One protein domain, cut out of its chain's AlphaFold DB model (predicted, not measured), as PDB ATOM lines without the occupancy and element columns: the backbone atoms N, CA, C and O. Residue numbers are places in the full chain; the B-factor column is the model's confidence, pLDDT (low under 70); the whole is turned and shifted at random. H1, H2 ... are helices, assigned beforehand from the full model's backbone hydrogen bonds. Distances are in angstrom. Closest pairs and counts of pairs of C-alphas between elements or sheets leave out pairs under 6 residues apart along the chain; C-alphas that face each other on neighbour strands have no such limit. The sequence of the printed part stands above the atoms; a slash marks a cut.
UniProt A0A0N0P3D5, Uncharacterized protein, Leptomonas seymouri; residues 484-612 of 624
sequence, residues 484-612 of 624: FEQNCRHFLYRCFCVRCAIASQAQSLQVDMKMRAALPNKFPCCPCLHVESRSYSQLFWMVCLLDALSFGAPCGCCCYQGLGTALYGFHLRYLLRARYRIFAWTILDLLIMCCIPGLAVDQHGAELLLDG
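Overview. This is residues 484 to 612 of the 624 residues of an uncharacterized protein of Leptomonas seymouri (UniProt A0A0N0P3D5). One long helix, H1, runs the length of the domain, with residues 484 to 490 sticking out; H3 crosses it in the middle, and H2, H4 and H5 pack round H3. The printed part has 129 residues with five named helices, H1 to H5 in order, and no named strand: all helix. It is compact, with a radius of gyration of the C-alphas of 14.5 A, and spans 49 by 30 by 23 A.

Along the chain. H1, residues 484 to 515, runs 46.5 A from C-alpha 484 at (48.616, 44.981, 42.146). H2 is residues 536 to 549, 19.8 A; H3 563 to 580, 25.6 A; H4 586 to 595, 14.2 A; H5 597 to 610, 19.8 A, ending at C-alpha 610 (12.786, 41.780, 30.371).

Arrangement. H1 touches the hub, H3, with residues 498 to 509 alone, the closest C-alphas, Ala 506 and Leu 572, 5.8 A apart, at a steep tilt of 41 degrees. H2 and H3 form a hairpin, closest C-alphas Val 543 and Gly 564, 4.3 A. Every O i to N i+4 pair is within hydrogen-bond range in H2 to H5, and 27 of 28 in H1.

Size, cuts and confidence. The printed part has no cut. Links H1 to H2 and H2 to H3 are long. Residues 552 to 560 are among 25 under pLDDT 70.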
ATOM      1  N   PHE A 484      49.393  45.495  41.017       71.88
ATOM      2  CA  PHE A 484      48.616  44.981  42.146       71.88
ATOM      3  C   PHE A 484      47.839  46.110  42.843       71.88
ATOM      4  O   PHE A 484      46.639  45.989  43.069       71.88
ATOM      5  N   GLU A 485      48.484  47.265  43.030       75.94
ATOM      6  CA  GLU A 485      47.854  48.483  43.532       75.94
ATOM      7  C   GLU A 485      46.706  48.999  42.641       75.94
ATOM      8  O   GLU A 485      45.632  49.297  43.159       75.94
ATOM      9  N   GLN A 486      46.883  49.077  41.315       74.75
ATOM     10  CA  GLN A 486      45.824  49.490  40.383       74.75
ATOM     11  C   GLN A 486      44.603  48.562  40.488       74.75
ATOM     12  O   GLN A 486      43.465  49.035  40.515       74.75
ATOM     13  N   ASN A 487      44.835  47.251  40.609       73.75
ATOM     14  CA  ASN A 487      43.778  46.260  40.802       73.75
ATOM     15  C   ASN A 487      43.094  46.427  42.167       73.75
ATOM     16  O   ASN A 487      41.869  46.433  42.217       73.75
ATOM     17  N   CYS A 488      43.846  46.633  43.251       72.44
ATOM     18  CA  CYS A 488      43.298  46.881  44.588       72.44
ATOM     19  C   CYS A 488      42.481  48.181  44.658       72.44
ATOM     20  O   CYS A 488      41.370  48.170  45.182       72.44
ATOM     21  N   ARG A 489      42.968  49.287  44.078       75.06
ATOM     22  CA  ARG A 489      42.229  50.561  43.978       75.06
ATOM     23  C   ARG A 489      40.918  50.380  43.199       75.06
ATOM     24  O   ARG A 489      39.861  50.807  43.657       75.06
ATOM     25  N   HIS A 490      40.963  49.690  42.058       73.31
ATOM     26  CA  HIS A 490      39.790  49.384  41.228       73.31
ATOM     27  C   HIS A 490      38.794  48.431  41.921       73.31
ATOM     28  O   HIS A 490      37.581  48.624  41.823       73.31
ATOM     29  N   PHE A 491      39.292  47.443  42.666       72.75
ATOM     30  CA  PHE A 491      38.516  46.516  43.492       72.75
ATOM     31  C   PHE A 491      37.794  47.251  44.629       72.75
ATOM     32  O   PHE A 491      36.582  47.107  44.763       72.75
ATOM     33  N   LEU A 492      38.494  48.110  45.382       79.06
ATOM     34  CA  LEU A 492      37.900  48.950  46.432       79.06
ATOM     35  C   LEU A 492      36.842  49.908  45.866       79.06
ATOM     36  O   LEU A 492      35.757  50.015  46.437       79.06
ATOM     37  N   TYR A 493      37.103  50.525  44.709       79.81
ATOM     38  CA  TYR A 493      36.127  51.359  44.000       79.81
ATOM     39  C   TYR A 493      34.859  50.571  43.627       79.81
ATOM     40  O   TYR A 493      33.757  51.001  43.958       79.81
ATOM     41  N   ARG A 494      34.987  49.378  43.021       77.50
ATOM     42  CA  ARG A 494      33.836  48.498  42.727       77.50
ATOM     43  C   ARG A 494      33.081  48.099  44.002       77.50
ATOM     44  O   ARG A 494      31.853  48.119  44.016       77.50
ATOM     45  N   CYS A 495      33.807  47.801  45.078       77.88
ATOM     46  CA  CYS A 495      33.250  47.518  46.399       77.88
ATOM     47  C   CYS A 495      32.405  48.687  46.935       77.88
ATOM     48  O   CYS A 495      31.313  48.469  47.461       77.88
ATOM     49  N   PHE A 496      32.881  49.925  46.806       85.00
ATOM     50  CA  PHE A 496      32.142  51.124  47.210       85.00
ATOM     51  C   PHE A 496      30.895  51.330  46.333       85.00
ATOM     52  O   PHE A 496      29.788  51.467  46.851       85.00
ATOM     53  N   CYS A 497      31.051  51.234  45.009       84.75
ATOM     54  CA  CYS A 497      29.970  51.377  44.031       84.75
ATOM     55  C   CYS A 497      28.777  50.443  44.285       84.75
ATOM     56  O   CYS A 497      27.640  50.903  44.235       84.75
ATOM     57  N   VAL A 498      29.008  49.158  44.591       83.88
ATOM     58  CA  VAL A 498      27.912  48.205  44.869       83.88
ATOM     59  C   VAL A 498      27.121  48.605  46.122       83.88
ATOM     60  O   VAL A 498      25.893  48.535  46.122       83.88
ATOM     61  N   ARG A 499      27.793  49.111  47.166       87.81
ATOM     62  CA  ARG A 499      27.140  49.590  48.398       87.81
ATOM     63  C   ARG A 499      26.309  50.851  48.153       87.81
ATOM     64  O   ARG A 499      25.181  50.935  48.635       87.81
ATOM     65  N   CYS A 500      26.822  51.793  47.359       88.31
ATOM     66  CA  CYS A 500      26.069  52.975  46.926       88.31
ATOM     67  C   CYS A 500      24.844  52.601  46.080       88.31
ATOM     68  O   CYS A 500      23.752  53.105  46.339       88.31
ATOM     69  N   ALA A 501      24.995  51.683  45.118       85.06
ATOM     70  CA  ALA A 501      23.891  51.208  44.285       85.06
ATOM     71  C   ALA A 501      22.784  50.559  45.130       85.06
ATOM     72  O   ALA A 501      21.621  50.936  45.000       85.06
ATOM     73  N   ILE A 502      23.137  49.663  46.059       88.38
ATOM     74  CA  ILE A 502      22.169  49.007  46.953       88.38
ATOM     75  C   ILE A 502      21.462  50.022  47.860       88.38
ATOM     76  O   ILE A 502      20.240  49.976  47.979       88.38
ATOM     77  N   ALA A 503      22.188  50.975  48.457       89.75
ATOM     78  CA  ALA A 503      21.583  52.016  49.292       89.75
ATOM     79  C   ALA A 503      20.654  52.953  48.491       89.75
ATOM     80  O   ALA A 503      19.590  53.327  48.984       89.75
ATOM     81  N   SER A 504      21.021  53.293  47.252       87.31
ATOM     82  CA  SER A 504      20.225  54.145  46.357       87.31
ATOM     83  C   SER A 504      18.955  53.439  45.868       87.31
ATOM     84  O   SER A 504      17.857  53.973  46.027       87.31
ATOM     85  N   GLN A 505      19.070  52.203  45.362       87.00
ATOM     86  CA  GLN A 505      17.917  51.410  44.926       87.00
ATOM     87  C   GLN A 505      16.985  51.071  46.103       87.00
ATOM     88  O   GLN A 505      15.764  51.142  45.964       87.00
ATOM     89  N   ALA A 506      17.522  50.781  47.294       86.88
ATOM     90  CA  ALA A 506      16.700  50.571  48.486       86.88
ATOM     91  C   ALA A 506      15.933  51.845  48.887       86.88
ATOM     92  O   ALA A 506      14.751  51.761  49.221       86.88
ATOM     93  N   GLN A 507      16.559  53.026  48.810       88.38
ATOM     94  CA  GLN A 507      15.880  54.291  49.095       88.38
ATOM     95  C   GLN A 507      14.780  54.599  48.064       88.38
ATOM     96  O   GLN A 507      13.659  54.926  48.460       88.38
ATOM     97  N   SER A 508      15.058  54.484  46.760       84.62
ATOM     98  CA  SER A 508      14.084  54.830  45.712       84.62
ATOM     99  C   SER A 508      12.856  53.912  45.733       84.62
ATOM    100  O   SER A 508      11.727  54.380  45.564       84.62
ATOM    101  N   LEU A 509      13.036  52.629  46.067       83.81
ATOM    102  CA  LEU A 509      11.926  51.714  46.338       83.81
ATOM    103  C   LEU A 509      11.107  52.118  47.561       83.81
ATOM    104  O   LEU A 509       9.882  52.083  47.495       83.81
ATOM    105  N   GLN A 510      11.747  52.516  48.662       84.75
ATOM    106  CA  GLN A 510      11.026  52.964  49.854       84.75
ATOM    107  C   GLN A 510      10.234  54.252  49.607       84.75
ATOM    108  O   GLN A 510       9.132  54.391  50.135       84.75
ATOM    109  N   VAL A 511      10.755  55.173  48.791       83.94
ATOM    110  CA  VAL A 511      10.020  56.371  48.355       83.94
ATOM    111  C   VAL A 511       8.801  55.975  47.518       83.94
ATOM    112  O   VAL A 511       7.694  56.398  47.834       83.94
ATOM    113  N   ASP A 512       8.952  55.104  46.520       81.88
ATOM    114  CA  ASP A 512       7.828  54.638  45.695       81.88
ATOM    115  C   ASP A 512       6.769  53.859  46.506       81.88
ATOM    116  O   ASP A 512       5.573  54.089  46.331       81.88
ATOM    117  N   MET A 513       7.179  53.007  47.454       81.00
ATOM    118  CA  MET A 513       6.248  52.295  48.341       81.00
ATOM    119  C   MET A 513       5.458  53.263  49.237       81.00
ATOM    120  O   MET A 513       4.240  53.107  49.355       81.00
ATOM    121  N   LYS A 514       6.115  54.298  49.790       81.88
ATOM    122  CA  LYS A 514       5.450  55.396  50.519       81.88
ATOM    123  C   LYS A 514       4.457  56.142  49.616       81.88
ATOM    124  O   LYS A 514       3.299  56.289  49.994       81.88
ATOM    125  N   MET A 515       4.871  56.539  48.409       78.75
ATOM    126  CA  MET A 515       4.029  57.254  47.432       78.75
ATOM    127  C   MET A 515       2.794  56.455  46.991       78.75
ATOM    128  O   MET A 515       1.769  57.036  46.648       78.75
ATOM    129  N   ARG A 516       2.863  55.119  47.016       78.19
ATOM    130  CA  ARG A 516       1.741  54.224  46.681       78.19
ATOM    131  C   ARG A 516       0.824  53.898  47.863       78.19
ATOM    132  O   ARG A 516      -0.092  53.097  47.686       78.19
ATOM    133  N   ALA A 517       1.091  54.450  49.053       76.69
ATOM    134  CA  ALA A 517       0.467  54.057  50.321       76.69
ATOM    135  C   ALA A 517       0.486  52.529  50.560       76.69
ATOM    136  O   ALA A 517      -0.388  51.969  51.223       76.69
ATOM    137  N   ALA A 518       1.482  51.836  49.999       73.38
ATOM    138  CA  ALA A 518       1.627  50.402  50.163       73.38
ATOM    139  C   ALA A 518       2.181  50.122  51.563       73.38
ATOM    140  O   ALA A 518       3.222  50.666  51.936       73.38
ATOM    141  N   LEU A 519       1.513  49.246  52.321       70.31
ATOM    142  CA  LEU A 519       2.081  48.714  53.558       70.31
ATOM    143  C   LEU A 519       3.474  48.139  53.248       70.31
ATOM    144  O   LEU A 519       3.600  47.364  52.294       70.31
ATOM    145  N   PRO A 520       4.525  48.517  53.998       64.31
ATOM    146  CA  PRO A 520       5.855  48.002  53.740       64.31
ATOM    147  C   PRO A 520       5.861  46.486  53.956       64.31
ATOM    148  O   PRO A 520       5.386  45.980  54.977       64.31
ATOM    149  N   ASN A 521       6.376  45.753  52.967       66.50
ATOM    150  CA  ASN A 521       6.495  44.299  53.022       66.50
ATOM    151  C   ASN A 521       7.601  43.926  54.014       66.50
ATOM    152  O   ASN A 521       8.759  43.762  53.623       66.50
ATOM    153  N   LYS A 522       7.216  43.819  55.292       70.12
ATOM    154  CA  LYS A 522       8.112  43.514  56.410       70.12
ATOM    155  C   LYS A 522       8.996  42.324  56.089       70.12
ATOM    156  O   LYS A 522       8.511  41.221  55.840       70.12
ATOM    157  N   PHE A 523      10.302  42.561  56.095       68.44
ATOM    158  CA  PHE A 523      11.266  41.558  55.677       68.44
ATOM    159  C   PHE A 523      11.351  40.431  56.717       68.44
ATOM    160  O   PHE A 523      11.774  40.692  57.848       68.44
ATOM    161  N   PRO A 524      10.985  39.182  56.374       66.38
ATOM    162  CA  PRO A 524      10.826  38.122  57.369       66.38
ATOM    163  C   PRO A 524      12.151  37.706  58.020       66.38
ATOM    164  O   PRO A 524      12.145  37.145  59.110       66.38
ATOM    165  N   CYS A 525      13.287  37.981  57.373       63.94
ATOM    166  CA  CYS A 525      14.591  37.480  57.796       63.94
ATOM    167  C   CYS A 525      15.225  38.265  58.956       63.94
ATOM    168  O   CYS A 525      16.054  37.698  59.659       63.94
ATOM    169  N   CYS A 526      14.903  39.555  59.143       62.84
ATOM    170  CA  CYS A 526      15.458  40.348  60.251       62.84
ATOM    171  C   CYS A 526      14.675  41.660  60.482       62.84
ATOM    172  O   CYS A 526      15.046  42.701  59.927       62.84
ATOM    173  N   PRO A 527      13.652  41.673  61.361       68.81
ATOM    174  CA  PRO A 527      13.073  42.915  61.894       68.81
ATOM    175  C   PRO A 527      14.147  43.811  62.536       68.81
ATOM    176  O   PRO A 527      14.114  45.036  62.437       68.81
ATOM    177  N   CYS A 528      15.159  43.164  63.117       68.56
ATOM    178  CA  CYS A 528      16.404  43.724  63.627       68.56
ATOM    179  C   CYS A 528      17.103  44.721  62.685       68.56
ATOM    180  O   CYS A 528      17.658  45.705  63.167       68.56
ATOM    181  N   LEU A 529      17.056  44.531  61.360       69.00
ATOM    182  CA  LEU A 529      17.749  45.439  60.443       69.00
ATOM    183  C   LEU A 529      17.091  46.819  60.335       69.00
ATOM    184  O   LEU A 529      17.807  47.763  60.016       69.00
ATOM    185  N   HIS A 530      15.779  46.960  60.588       72.44
ATOM    186  CA  HIS A 530      15.029  48.222  60.431       72.44
ATOM    187  C   HIS A 530      15.355  48.949  59.106       72.44
ATOM    188  O   HIS A 530      15.680  50.135  59.076       72.44
ATOM    189  N   VAL A 531      15.327  48.209  57.989       72.50
ATOM    190  CA  VAL A 531      15.661  48.754  56.659       72.50
ATOM    191  C   VAL A 531      14.645  49.813  56.221       72.50
ATOM    192  O   VAL A 531      15.005  50.794  55.573       72.50
ATOM    193  N   GLU A 532      13.383  49.619  56.601       71.19
ATOM    194  CA  GLU A 532      12.253  50.492  56.291       71.19
ATOM    195  C   GLU A 532      12.428  51.916  56.847       71.19
ATOM    196  O   GLU A 532      12.848  52.127  57.983       71.19
ATOM    197  N   SER A 533      12.010  52.899  56.050       67.19
ATOM    198  CA  SER A 533      11.938  54.343  56.325       67.19
ATOM    199  C   SER A 533      13.248  55.147  56.380       67.19
ATOM    200  O   SER A 533      13.154  56.378  56.399       67.19
ATOM    201  N   ARG A 534      14.424  54.510  56.326       78.00
ATOM    202  CA  ARG A 534      15.747  55.160  56.445       78.00
ATOM    203  C   ARG A 534      16.131  56.072  55.267       78.00
ATOM    204  O   ARG A 534      15.662  55.910  54.141       78.00
ATOM    205  N   SER A 535      17.037  57.019  55.528       88.12
ATOM    206  CA  SER A 535      17.683  57.840  54.489       88.12
ATOM    207  C   SER A 535      18.747  57.056  53.707       88.12
ATOM    208  O   SER A 535      19.269  56.054  54.196       88.12
ATOM    209  N   TYR A 536      19.153  57.560  52.532       88.81
ATOM    210  CA  TYR A 536      20.312  57.034  51.789       88.81
ATOM    211  C   TYR A 536      21.560  56.892  52.669       88.81
ATOM    212  O   TYR A 536      22.178  55.831  52.705       88.81
ATOM    213  N   SER A 537      21.903  57.945  53.420       90.38
ATOM    214  CA  SER A 537      23.087  57.961  54.281       90.38
ATOM    215  C   SER A 537      23.009  56.917  55.396       90.38
ATOM    216  O   SER A 537      24.000  56.242  55.650       90.38
ATOM    217  N   GLN A 538      21.840  56.720  56.013       91.31
ATOM    218  CA  GLN A 538      21.629  55.685  57.030       91.31
ATOM    219  C   GLN A 538      21.691  54.269  56.441       91.31
ATOM    220  O   GLN A 538      22.285  53.387  57.057       91.31
ATOM    221  N   LEU A 539      21.109  54.041  55.259       89.94
ATOM    222  CA  LEU A 539      21.192  52.758  54.551       89.94
ATOM    223  C   LEU A 539      22.644  52.431  54.183       89.94
ATOM    224  O   LEU A 539      23.130  51.348  54.502       89.94
ATOM    225  N   PHE A 540      23.356  53.387  53.585       91.75
ATOM    226  CA  PHE A 540      24.758  53.242  53.206       91.75
ATOM    227  C   PHE A 540      25.667  52.985  54.418       91.75
ATOM    228  O   PHE A 540      26.459  52.040  54.397       91.75
ATOM    229  N   TRP A 541      25.518  53.761  55.499       93.00
ATOM    230  CA  TRP A 541      26.275  53.545  56.735       93.00
ATOM    231  C   TRP A 541      25.974  52.193  57.376       93.00
ATOM    232  O   TRP A 541      26.905  51.533  57.818       93.00
ATOM    233  N   MET A 542      24.718  51.740  57.392       91.31
ATOM    234  CA  MET A 542      24.358  50.430  57.949       91.31
ATOM    235  C   MET A 542      24.910  49.263  57.121       91.31
ATOM    236  O   MET A 542      25.360  48.275  57.698       91.31
ATOM    237  N   VAL A 543      24.940  49.383  55.789       91.50
ATOM    238  CA  VAL A 543      25.617  48.417  54.907       91.50
ATOM    239  C   VAL A 543      27.118  48.379  55.203       91.50
ATOM    240  O   VAL A 543      27.670  47.303  55.416       91.50
ATOM    241  N   CYS A 544      27.780  49.538  55.277       90.62
ATOM    242  CA  CYS A 544      29.219  49.611  55.549       90.62
ATOM    243  C   CYS A 544      29.583  49.137  56.966       90.62
ATOM    244  O   CYS A 544      30.585  48.450  57.140       90.62
ATOM    245  N   LEU A 545      28.761  49.460  57.968       91.19
ATOM    246  CA  LEU A 545      28.955  49.054  59.358       91.19
ATOM    247  C   LEU A 545      28.794  47.540  59.523       91.19
ATOM    248  O   LEU A 545      29.647  46.909  60.139       91.19
ATOM    249  N   LEU A 546      27.746  46.936  58.951       89.06
ATOM    250  CA  LEU A 546      27.545  45.488  59.049       89.06
ATOM    251  C   LEU A 546      28.593  44.707  58.233       89.06
ATOM    252  O   LEU A 546      28.966  43.596  58.608       89.06
ATOM    253  N   ASP A 547      29.134  45.300  57.167       89.19
ATOM    254  CA  ASP A 547      30.292  44.765  56.439       89.19
ATOM    255  C   ASP A 547      31.595  44.838  57.242       89.19
ATOM    256  O   ASP A 547      32.366  43.879  57.232       89.19
ATOM    257  N   ALA A 548      31.833  45.940  57.960       87.00
ATOM    258  CA  ALA A 548      32.988  46.088  58.841       87.00
ATOM    259  C   ALA A 548      32.909  45.133  60.046       87.00
ATOM    260  O   ALA A 548      33.880  44.448  60.347       87.00
ATOM    261  N   LEU A 549      31.735  45.018  60.680       87.69
ATOM    262  CA  LEU A 549      31.479  44.097  61.797       87.69
ATOM    263  C   LEU A 549      31.577  42.617  61.394       87.69
ATOM    264  O   LEU A 549      31.940  41.784  62.217       87.69
ATOM    265  N   SER A 550      31.281  42.285  60.133       85.44
ATOM    266  CA  SER A 550      31.514  40.944  59.574       85.44
ATOM    267  C   SER A 550      32.922  40.761  58.995       85.44
ATOM    268  O   SER A 550      33.185  39.731  58.383       85.44
ATOM    269  N   PHE A 551      33.827  41.737  59.154       78.56
ATOM    270  CA  PHE A 551      35.188  41.739  58.592       78.56
ATOM    271  C   PHE A 551      35.245  41.409  57.086       78.56
ATOM    272  O   PHE A 551      36.212  40.834  56.592       78.56
ATOM    273  N   GLY A 552      34.194  41.764  56.337       65.94
ATOM    274  CA  GLY A 552      34.066  41.441  54.916       65.94
ATOM    275  C   GLY A 552      33.787  39.966  54.599       65.94
ATOM    276  O   GLY A 552      33.944  39.582  53.445       65.94
ATOM    277  N   ALA A 553      33.366  39.149  55.572       49.97
ATOM    278  CA  ALA A 553      33.092  37.723  55.393       49.97
ATOM    279  C   ALA A 553      31.603  37.420  55.099       49.97
ATOM    280  O   ALA A 553      30.804  37.262  56.025       49.97
ATOM    281  N   PRO A 554      31.206  37.246  53.823       52.06
ATOM    282  CA  PRO A 554      30.156  36.303  53.476       52.06
ATOM    283  C   PRO A 554      30.755  34.887  53.514       52.06
ATOM    284  O   PRO A 554      31.922  34.684  53.172       52.06
ATOM    285  N   CYS A 555      29.959  33.872  53.844       43.16
ATOM    286  CA  CYS A 555      30.397  32.471  53.773       43.16
ATOM    287  C   CYS A 555      30.390  31.960  52.316       43.16
ATOM    288  O   CYS A 555      29.639  31.052  51.969       43.16
ATOM    289  N   GLY A 556      31.191  32.586  51.446       48.47
ATOM    290  CA  GLY A 556      31.250  32.336  50.005       48.47
ATOM    291  C   GLY A 556      32.675  32.435  49.455       48.47
ATOM    292  O   GLY A 556      33.510  33.170  49.974       48.47
ATOM    293  N   CYS A 557      32.950  31.702  48.372       47.22
ATOM    294  CA  CYS A 557      34.292  31.383  47.856       47.22
ATOM    295  C   CYS A 557      35.183  32.561  47.402       47.22
ATOM    296  O   CYS A 557      36.299  32.324  46.947       47.22
ATOM    297  N   CYS A 558      34.709  33.805  47.490       52.03
ATOM    298  CA  CYS A 558      35.428  35.004  47.049       52.03
ATOM    299  C   CYS A 558      35.698  36.035  48.162       52.03
ATOM    300  O   CYS A 558      36.359  37.028  47.874       52.03
ATOM    301  N   CYS A 559      35.190  35.839  49.392       52.09
ATOM    302  CA  CYS A 559      35.412  36.724  50.559       52.09
ATOM    303  C   CYS A 559      35.228  38.239  50.281       52.09
ATOM    304  O   CYS A 559      35.945  39.072  50.830       52.09
ATOM    305  N   TYR A 560      34.341  38.600  49.345       59.44
ATOM    306  CA  TYR A 560      34.428  39.892  48.649       59.44
ATOM    307  C   TYR A 560      33.597  41.009  49.296       59.44
ATOM    308  O   TYR A 560      34.009  42.169  49.286       59.44
ATOM    309  N   GLN A 561      32.406  40.695  49.815       71.12
ATOM    310  CA  GLN A 561      31.439  41.693  50.283       71.12
ATOM    311  C   GLN A 561      30.710  41.183  51.521       71.12
ATOM    312  O   GLN A 561      30.176  40.079  51.505       71.12
ATOM    313  N   GLY A 562      30.721  41.977  52.591       83.81
ATOM    314  CA  GLY A 562      30.292  41.532  53.911       83.81
ATOM    315  C   GLY A 562      28.786  41.304  54.050       83.81
ATOM    316  O   GLY A 562      27.988  41.428  53.113       83.81
ATOM    317  N   LEU A 563      28.405  40.966  55.280       86.56
ATOM    318  CA  LEU A 563      27.046  40.590  55.649       86.56
ATOM    319  C   LEU A 563      26.016  41.706  55.392       86.56
ATOM    320  O   LEU A 563      24.865  41.409  55.079       86.56
ATOM    321  N   GLY A 564      26.411  42.977  55.480       89.44
ATOM    322  CA  GLY A 564      25.571  44.124  55.134       89.44
ATOM    323  C   GLY A 564      25.211  44.136  53.658       89.44
ATOM    324  O   GLY A 564      24.033  44.168  53.311       89.44
ATOM    325  N   THR A 565      26.205  44.047  52.783       89.06
ATOM    326  CA  THR A 565      25.986  44.066  51.335       89.06
ATOM    327  C   THR A 565      25.172  42.852  50.876       89.06
ATOM    328  O   THR A 565      24.237  43.003  50.085       89.06
ATOM    329  N   ALA A 566      25.436  41.671  51.446       87.75
ATOM    330  CA  ALA A 566      24.647  40.467  51.194       87.75
ATOM    331  C   ALA A 566      23.183  40.607  51.664       87.75
ATOM    332  O   ALA A 566      22.265  40.391  50.870       87.75
ATOM    333  N   LEU A 567      22.936  41.004  52.922       88.00
ATOM    334  CA  LEU A 567      21.579  41.084  53.483       88.00
ATOM    335  C   LEU A 567      20.749  42.231  52.896       88.00
ATOM    336  O   LEU A 567      19.579  42.021  52.577       88.00
ATOM    337  N   TYR A 568      21.322  43.425  52.723       89.00
ATOM    338  CA  TYR A 568      20.595  44.559  52.142       89.00
ATOM    339  C   TYR A 568      20.335  44.357  50.647       89.00
ATOM    340  O   TYR A 568      19.245  44.687  50.188       89.00
ATOM    341  N   GLY A 569      21.267  43.764  49.890       89.31
ATOM    342  CA  GLY A 569      21.034  43.423  48.484       89.31
ATOM    343  C   GLY A 569      20.043  42.262  48.292       89.31
ATOM    344  O   GLY A 569      19.225  42.289  47.371       89.31
ATOM    345  N   PHE A 570      20.017  41.285  49.206       87.94
ATOM    346  CA  PHE A 570      18.981  40.248  49.230       87.94
ATOM    347  C   PHE A 570      17.596  40.823  49.581       87.94
ATOM    348  O   PHE A 570      16.613  40.526  48.901       87.94
ATOM    349  N   HIS A 571      17.514  41.702  50.585       87.12
ATOM    350  CA  HIS A 571      16.289  42.435  50.918       87.12
ATOM    351  C   HIS A 571      15.786  43.292  49.748       87.12
ATOM    352  O   HIS A 571      14.596  43.284  49.432       87.12
ATOM    353  N   LEU A 572      16.703  43.990  49.077       87.06
ATOM    354  CA  LEU A 572      16.446  44.780  47.880       87.06
ATOM    355  C   LEU A 572      15.806  43.914  46.781       87.06
ATOM    356  O   LEU A 572      14.681  44.199  46.364       87.06
ATOM    357  N   ARG A 573      16.450  42.801  46.395       86.75
ATOM    358  CA  ARG A 573      15.885  41.820  45.448       86.75
ATOM    359  C   ARG A 573      14.502  41.324  45.874       86.75
ATOM    360  O   ARG A 573      13.591  41.291  45.048       86.75
ATOM    361  N   TYR A 574      14.307  40.999  47.153       85.69
ATOM    362  CA  TYR A 574      13.007  40.570  47.677       85.69
ATOM    363  C   TYR A 574      11.909  41.633  47.484       85.69
ATOM    364  O   TYR A 574      10.834  41.305  46.978       85.69
ATOM    365  N   LEU A 575      12.172  42.907  47.810       83.00
ATOM    366  CA  LEU A 575      11.215  43.998  47.576       83.00
ATOM    367  C   LEU A 575      10.884  44.162  46.088       83.00
ATOM    368  O   LEU A 575       9.721  44.350  45.731       83.00
ATOM    369  N   LEU A 576      11.888  44.057  45.217       81.81
ATOM    370  CA  LEU A 576      11.730  44.181  43.767       81.81
ATOM    371  C   LEU A 576      10.887  43.047  43.182       81.81
ATOM    372  O   LEU A 576       9.950  43.309  42.426       81.81
ATOM    373  N   ARG A 577      11.132  41.801  43.595       83.31
ATOM    374  CA  ARG A 577      10.313  40.661  43.163       83.31
ATOM    375  C   ARG A 577       8.905  40.698  43.753       83.31
ATOM    376  O   ARG A 577       7.958  40.390  43.040       83.31
ATOM    377  N   ALA A 578       8.719  41.180  44.982       80.06
ATOM    378  CA  ALA A 578       7.384  41.423  45.537       80.06
ATOM    379  C   ALA A 578       6.617  42.536  44.784       80.06
ATOM    380  O   ALA A 578       5.401  42.438  44.601       80.06
ATOM    381  N   ARG A 579       7.324  43.575  44.315       80.25
ATOM    382  CA  ARG A 579       6.787  44.712  43.547       80.25
ATOM    383  C   ARG A 579       6.380  44.329  42.123       80.25
ATOM    384  O   ARG A 579       5.265  44.647  41.714       80.25
ATOM    385  N   TYR A 580       7.271  43.675  41.379       77.69
ATOM    386  CA  TYR A 580       7.064  43.336  39.964       77.69
ATOM    387  C   TYR A 580       6.444  41.946  39.750       77.69
ATOM    388  O   TYR A 580       5.911  41.670  38.682       77.69
ATOM    389  N   ARG A 581       6.402  41.109  40.799       75.38
ATOM    390  CA  ARG A 581       5.900  39.719  40.800       75.38
ATOM    391  C   ARG A 581       6.720  38.747  39.944       75.38
ATOM    392  O   ARG A 581       6.212  37.702  39.542       75.38
ATOM    393  N   ILE A 582       8.001  39.064  39.748       77.12
ATOM    394  CA  ILE A 582       9.016  38.177  39.169       77.12
ATOM    395  C   ILE A 582       9.058  36.874  39.982       77.12
ATOM    396  O   ILE A 582       9.359  36.884  41.178       77.12
ATOM    397  N   PHE A 583       8.754  35.745  39.339       74.06
ATOM    398  CA  PHE A 583       8.798  34.430  39.979       74.06
ATOM    399  C   PHE A 583      10.232  33.899  40.011       74.06
ATOM    400  O   PHE A 583      10.772  33.519  38.974       74.06
ATOM    401  N   ALA A 584      10.837  33.829  41.198       71.56
ATOM    402  CA  ALA A 584      12.132  33.184  41.397       71.56
ATOM    403  C   ALA A 584      12.410  32.876  42.881       71.56
ATOM    404  O   ALA A 584      11.666  33.263  43.783       71.56
ATOM    405  N   TRP A 585      13.482  32.122  43.121       75.69
ATOM    406  CA  TRP A 585      13.782  31.474  44.396       75.69
ATOM    407  C   TRP A 585      14.600  32.392  45.315       75.69
ATOM    408  O   TRP A 585      15.739  32.736  45.006       75.69
ATOM    409  N   THR A 586      14.061  32.735  46.486       77.06
ATOM    410  CA  THR A 586      14.735  33.597  47.480       77.06
ATOM    411  C   THR A 586      16.057  33.017  47.991       77.06
ATOM    412  O   THR A 586      17.005  33.757  48.225       77.06
ATOM    413  N   ILE A 587      16.163  31.690  48.107       81.25
ATOM    414  CA  ILE A 587      17.412  31.014  48.494       81.25
ATOM    415  C   ILE A 587      18.483  31.181  47.404       81.25
ATOM    416  O   ILE A 587      19.646  31.425  47.718       81.25
ATOM    417  N   LEU A 588      18.092  31.116  46.126       82.81
ATOM    418  CA  LEU A 588      19.000  31.357  45.002       82.81
ATOM    419  C   LEU A 588      19.486  32.814  44.995       82.81
ATOM    420  O   LEU A 588      20.665  33.051  44.757       82.81
ATOM    421  N   ASP A 589      18.616  33.779  45.314       82.75
ATOM    422  CA  ASP A 589      19.026  35.180  45.475       82.75
ATOM    423  C   ASP A 589      20.044  35.364  46.582       82.75
ATOM    424  O   ASP A 589      21.056  36.014  46.351       82.75
ATOM    425  N   LEU A 590      19.798  34.800  47.766       81.44
ATOM    426  CA  LEU A 590      20.732  34.910  48.880       81.44
ATOM    427  C   LEU A 590      22.094  34.299  48.514       81.44
ATOM    428  O   LEU A 590      23.125  34.914  48.766       81.44
ATOM    429  N   LEU A 591      22.113  33.147  47.838       79.94
ATOM    430  CA  LEU A 591      23.347  32.531  47.338       79.94
ATOM    431  C   LEU A 591      24.052  33.399  46.281       79.94
ATOM    432  O   LEU A 591      25.264  33.585  46.359       79.94
ATOM    433  N   ILE A 592      23.322  33.973  45.320       79.12
ATOM    434  CA  ILE A 592      23.896  34.852  44.287       79.12
ATOM    435  C   ILE A 592      24.408  36.167  44.905       79.12
ATOM    436  O   ILE A 592      25.496  36.612  44.547       79.12
ATOM    437  N   MET A 593      23.701  36.738  45.884       82.12
ATOM    438  CA  MET A 593      24.127  37.918  46.650       82.12
ATOM    439  C   MET A 593      25.362  37.651  47.524       82.12
ATOM    440  O   MET A 593      26.214  38.525  47.641       82.12
ATOM    441  N   CYS A 594      25.489  36.461  48.119       78.44
ATOM    442  CA  CYS A 594      26.660  36.078  48.917       78.44
ATOM    443  C   CYS A 594      27.889  35.724  48.059       78.44
ATOM    444  O   CYS A 594      29.018  35.917  48.508       78.44
ATOM    445  N   CYS A 595      27.691  35.193  46.848       74.94
ATOM    446  CA  CYS A 595      28.782  34.725  45.987       74.94
ATOM    447  C   CYS A 595      29.228  35.756  44.941       74.94
ATOM    448  O   CYS A 595      30.424  36.012  44.813       74.94
ATOM    449  N   ILE A 596      28.295  36.335  44.175       77.94
ATOM    450  CA  ILE A 596      28.587  37.286  43.087       77.94
ATOM    451  C   ILE A 596      27.586  38.466  43.119       77.94
ATOM    452  O   ILE A 596      26.798  38.649  42.189       77.94
ATOM    453  N   PRO A 597      27.622  39.317  44.162       71.56
ATOM    454  CA  PRO A 597      26.713  40.460  44.325       71.56
ATOM    455  C   PRO A 597      26.726  41.477  43.166       71.56
ATOM    456  O   PRO A 597      25.722  42.139  42.935       71.56
ATOM    457  N   GLY A 598      27.817  41.580  42.393       70.25
ATOM    458  CA  GLY A 598      27.847  42.391  41.163       70.25
ATOM    459  C   GLY A 598      26.903  41.841  40.087       70.25
ATOM    460  O   GLY A 598      25.955  42.517  39.696       70.25
ATOM    461  N   LEU A 599      27.078  40.562  39.729       73.19
ATOM    462  CA  LEU A 599      26.147  39.814  38.873       73.19
ATOM    463  C   LEU A 599      24.719  39.835  39.441       73.19
ATOM    464  O   LEU A 599      23.752  39.785  38.685       73.19
ATOM    465  N   ALA A 600      24.569  39.929  40.765       74.62
ATOM    466  CA  ALA A 600      23.266  40.038  41.398       74.62
ATOM    467  C   ALA A 600      22.541  41.362  41.069       74.62
ATOM    468  O   ALA A 600      21.318  41.356  40.913       74.62
ATOM    469  N   VAL A 601      23.274  42.469  40.922       70.50
ATOM    470  CA  VAL A 601      22.737  43.756  40.450       70.50
ATOM    471  C   VAL A 601      22.526  43.733  38.930       70.50
ATOM    472  O   VAL A 601      21.476  44.171  38.467       70.50
ATOM    473  N   ASP A 602      23.437  43.133  38.155       70.81
ATOM    474  CA  ASP A 602      23.302  43.034  36.689       70.81
ATOM    475  C   ASP A 602      22.093  42.189  36.262       70.81
ATOM    476  O   ASP A 602      21.273  42.620  35.452       70.81
ATOM    477  N   GLN A 603      21.943  40.993  36.848       76.50
ATOM    478  CA  GLN A 603      20.758  40.149  36.670       76.50
ATOM    479  C   GLN A 603      19.499  40.899  37.118       76.50
ATOM    480  O   GLN A 603      18.441  40.702  36.529       76.50
ATOM    481  N   HIS A 604      19.587  41.748  38.147       73.69
ATOM    482  CA  HIS A 604      18.421  42.488  38.603       73.69
ATOM    483  C   HIS A 604      17.945  43.520  37.563       73.69
ATOM    484  O   HIS A 604      16.761  43.517  37.229       73.69
ATOM    485  N   GLY A 605      18.848  44.318  36.983       70.94
ATOM    486  CA  GLY A 605      18.491  45.220  35.878       70.94
ATOM    487  C   GLY A 605      18.004  44.463  34.636       70.94
ATOM    488  O   GLY A 605      17.003  44.830  34.023       70.94
ATOM    489  N   ALA A 606      18.621  43.318  34.318       69.81
ATOM    490  CA  ALA A 606      18.144  42.436  33.251       69.81
ATOM    491  C   ALA A 606      16.720  41.892  33.503       69.81
ATOM    492  O   ALA A 606      15.929  41.832  32.565       69.81
ATOM    493  N   GLU A 607      16.365  41.532  34.745       73.00
ATOM    494  CA  GLU A 607      14.997  41.135  35.119       73.00
ATOM    495  C   GLU A 607      13.995  42.288  34.905       73.00
ATOM    496  O   GLU A 607      12.930  42.058  34.333       73.00
ATOM    497  N   LEU A 608      14.343  43.531  35.271       69.06
ATOM    498  CA  LEU A 608      13.489  44.707  35.029       69.06
ATOM    499  C   LEU A 608      13.263  44.972  33.532       69.06
ATOM    500  O   LEU A 608      12.121  45.139  33.095       69.06
ATOM    501  N   LEU A 609      14.344  44.974  32.746       69.56
ATOM    502  CA  LEU A 609      14.300  45.213  31.302       69.56
ATOM    503  C   LEU A 609      13.464  44.153  30.563       69.56
ATOM    504  O   LEU A 609      12.730  44.491  29.633       69.56
ATOM    505  N   LEU A 610      13.539  42.884  30.982       67.56
ATOM    506  CA  LEU A 610      12.786  41.780  30.371       67.56
ATOM    507  C   LEU A 610      11.277  41.844  30.650       67.56
ATOM    508  O   LEU A 610      10.490  41.539  29.756       67.56
ATOM    509  N   ASP A 611      10.859  42.300  31.836       68.69
ATOM    510  CA  ASP A 611       9.437  42.506  32.172       68.69
ATOM    511  C   ASP A 611       8.808  43.719  31.444       68.69
ATOM    512  O   ASP A 611       7.608  44.001  31.571       68.69
ATOM    513  N   GLY A 612       9.600  44.463  30.662       62.47
ATOM    514  CA  GLY A 612       9.167  45.702  30.022       62.47
ATOM    515  C   GLY A 612       8.894  46.811  31.038       62.47
ATOM    516  O   GLY A 612       8.057  47.683  30.791       62.47
TER     517      GLY A 612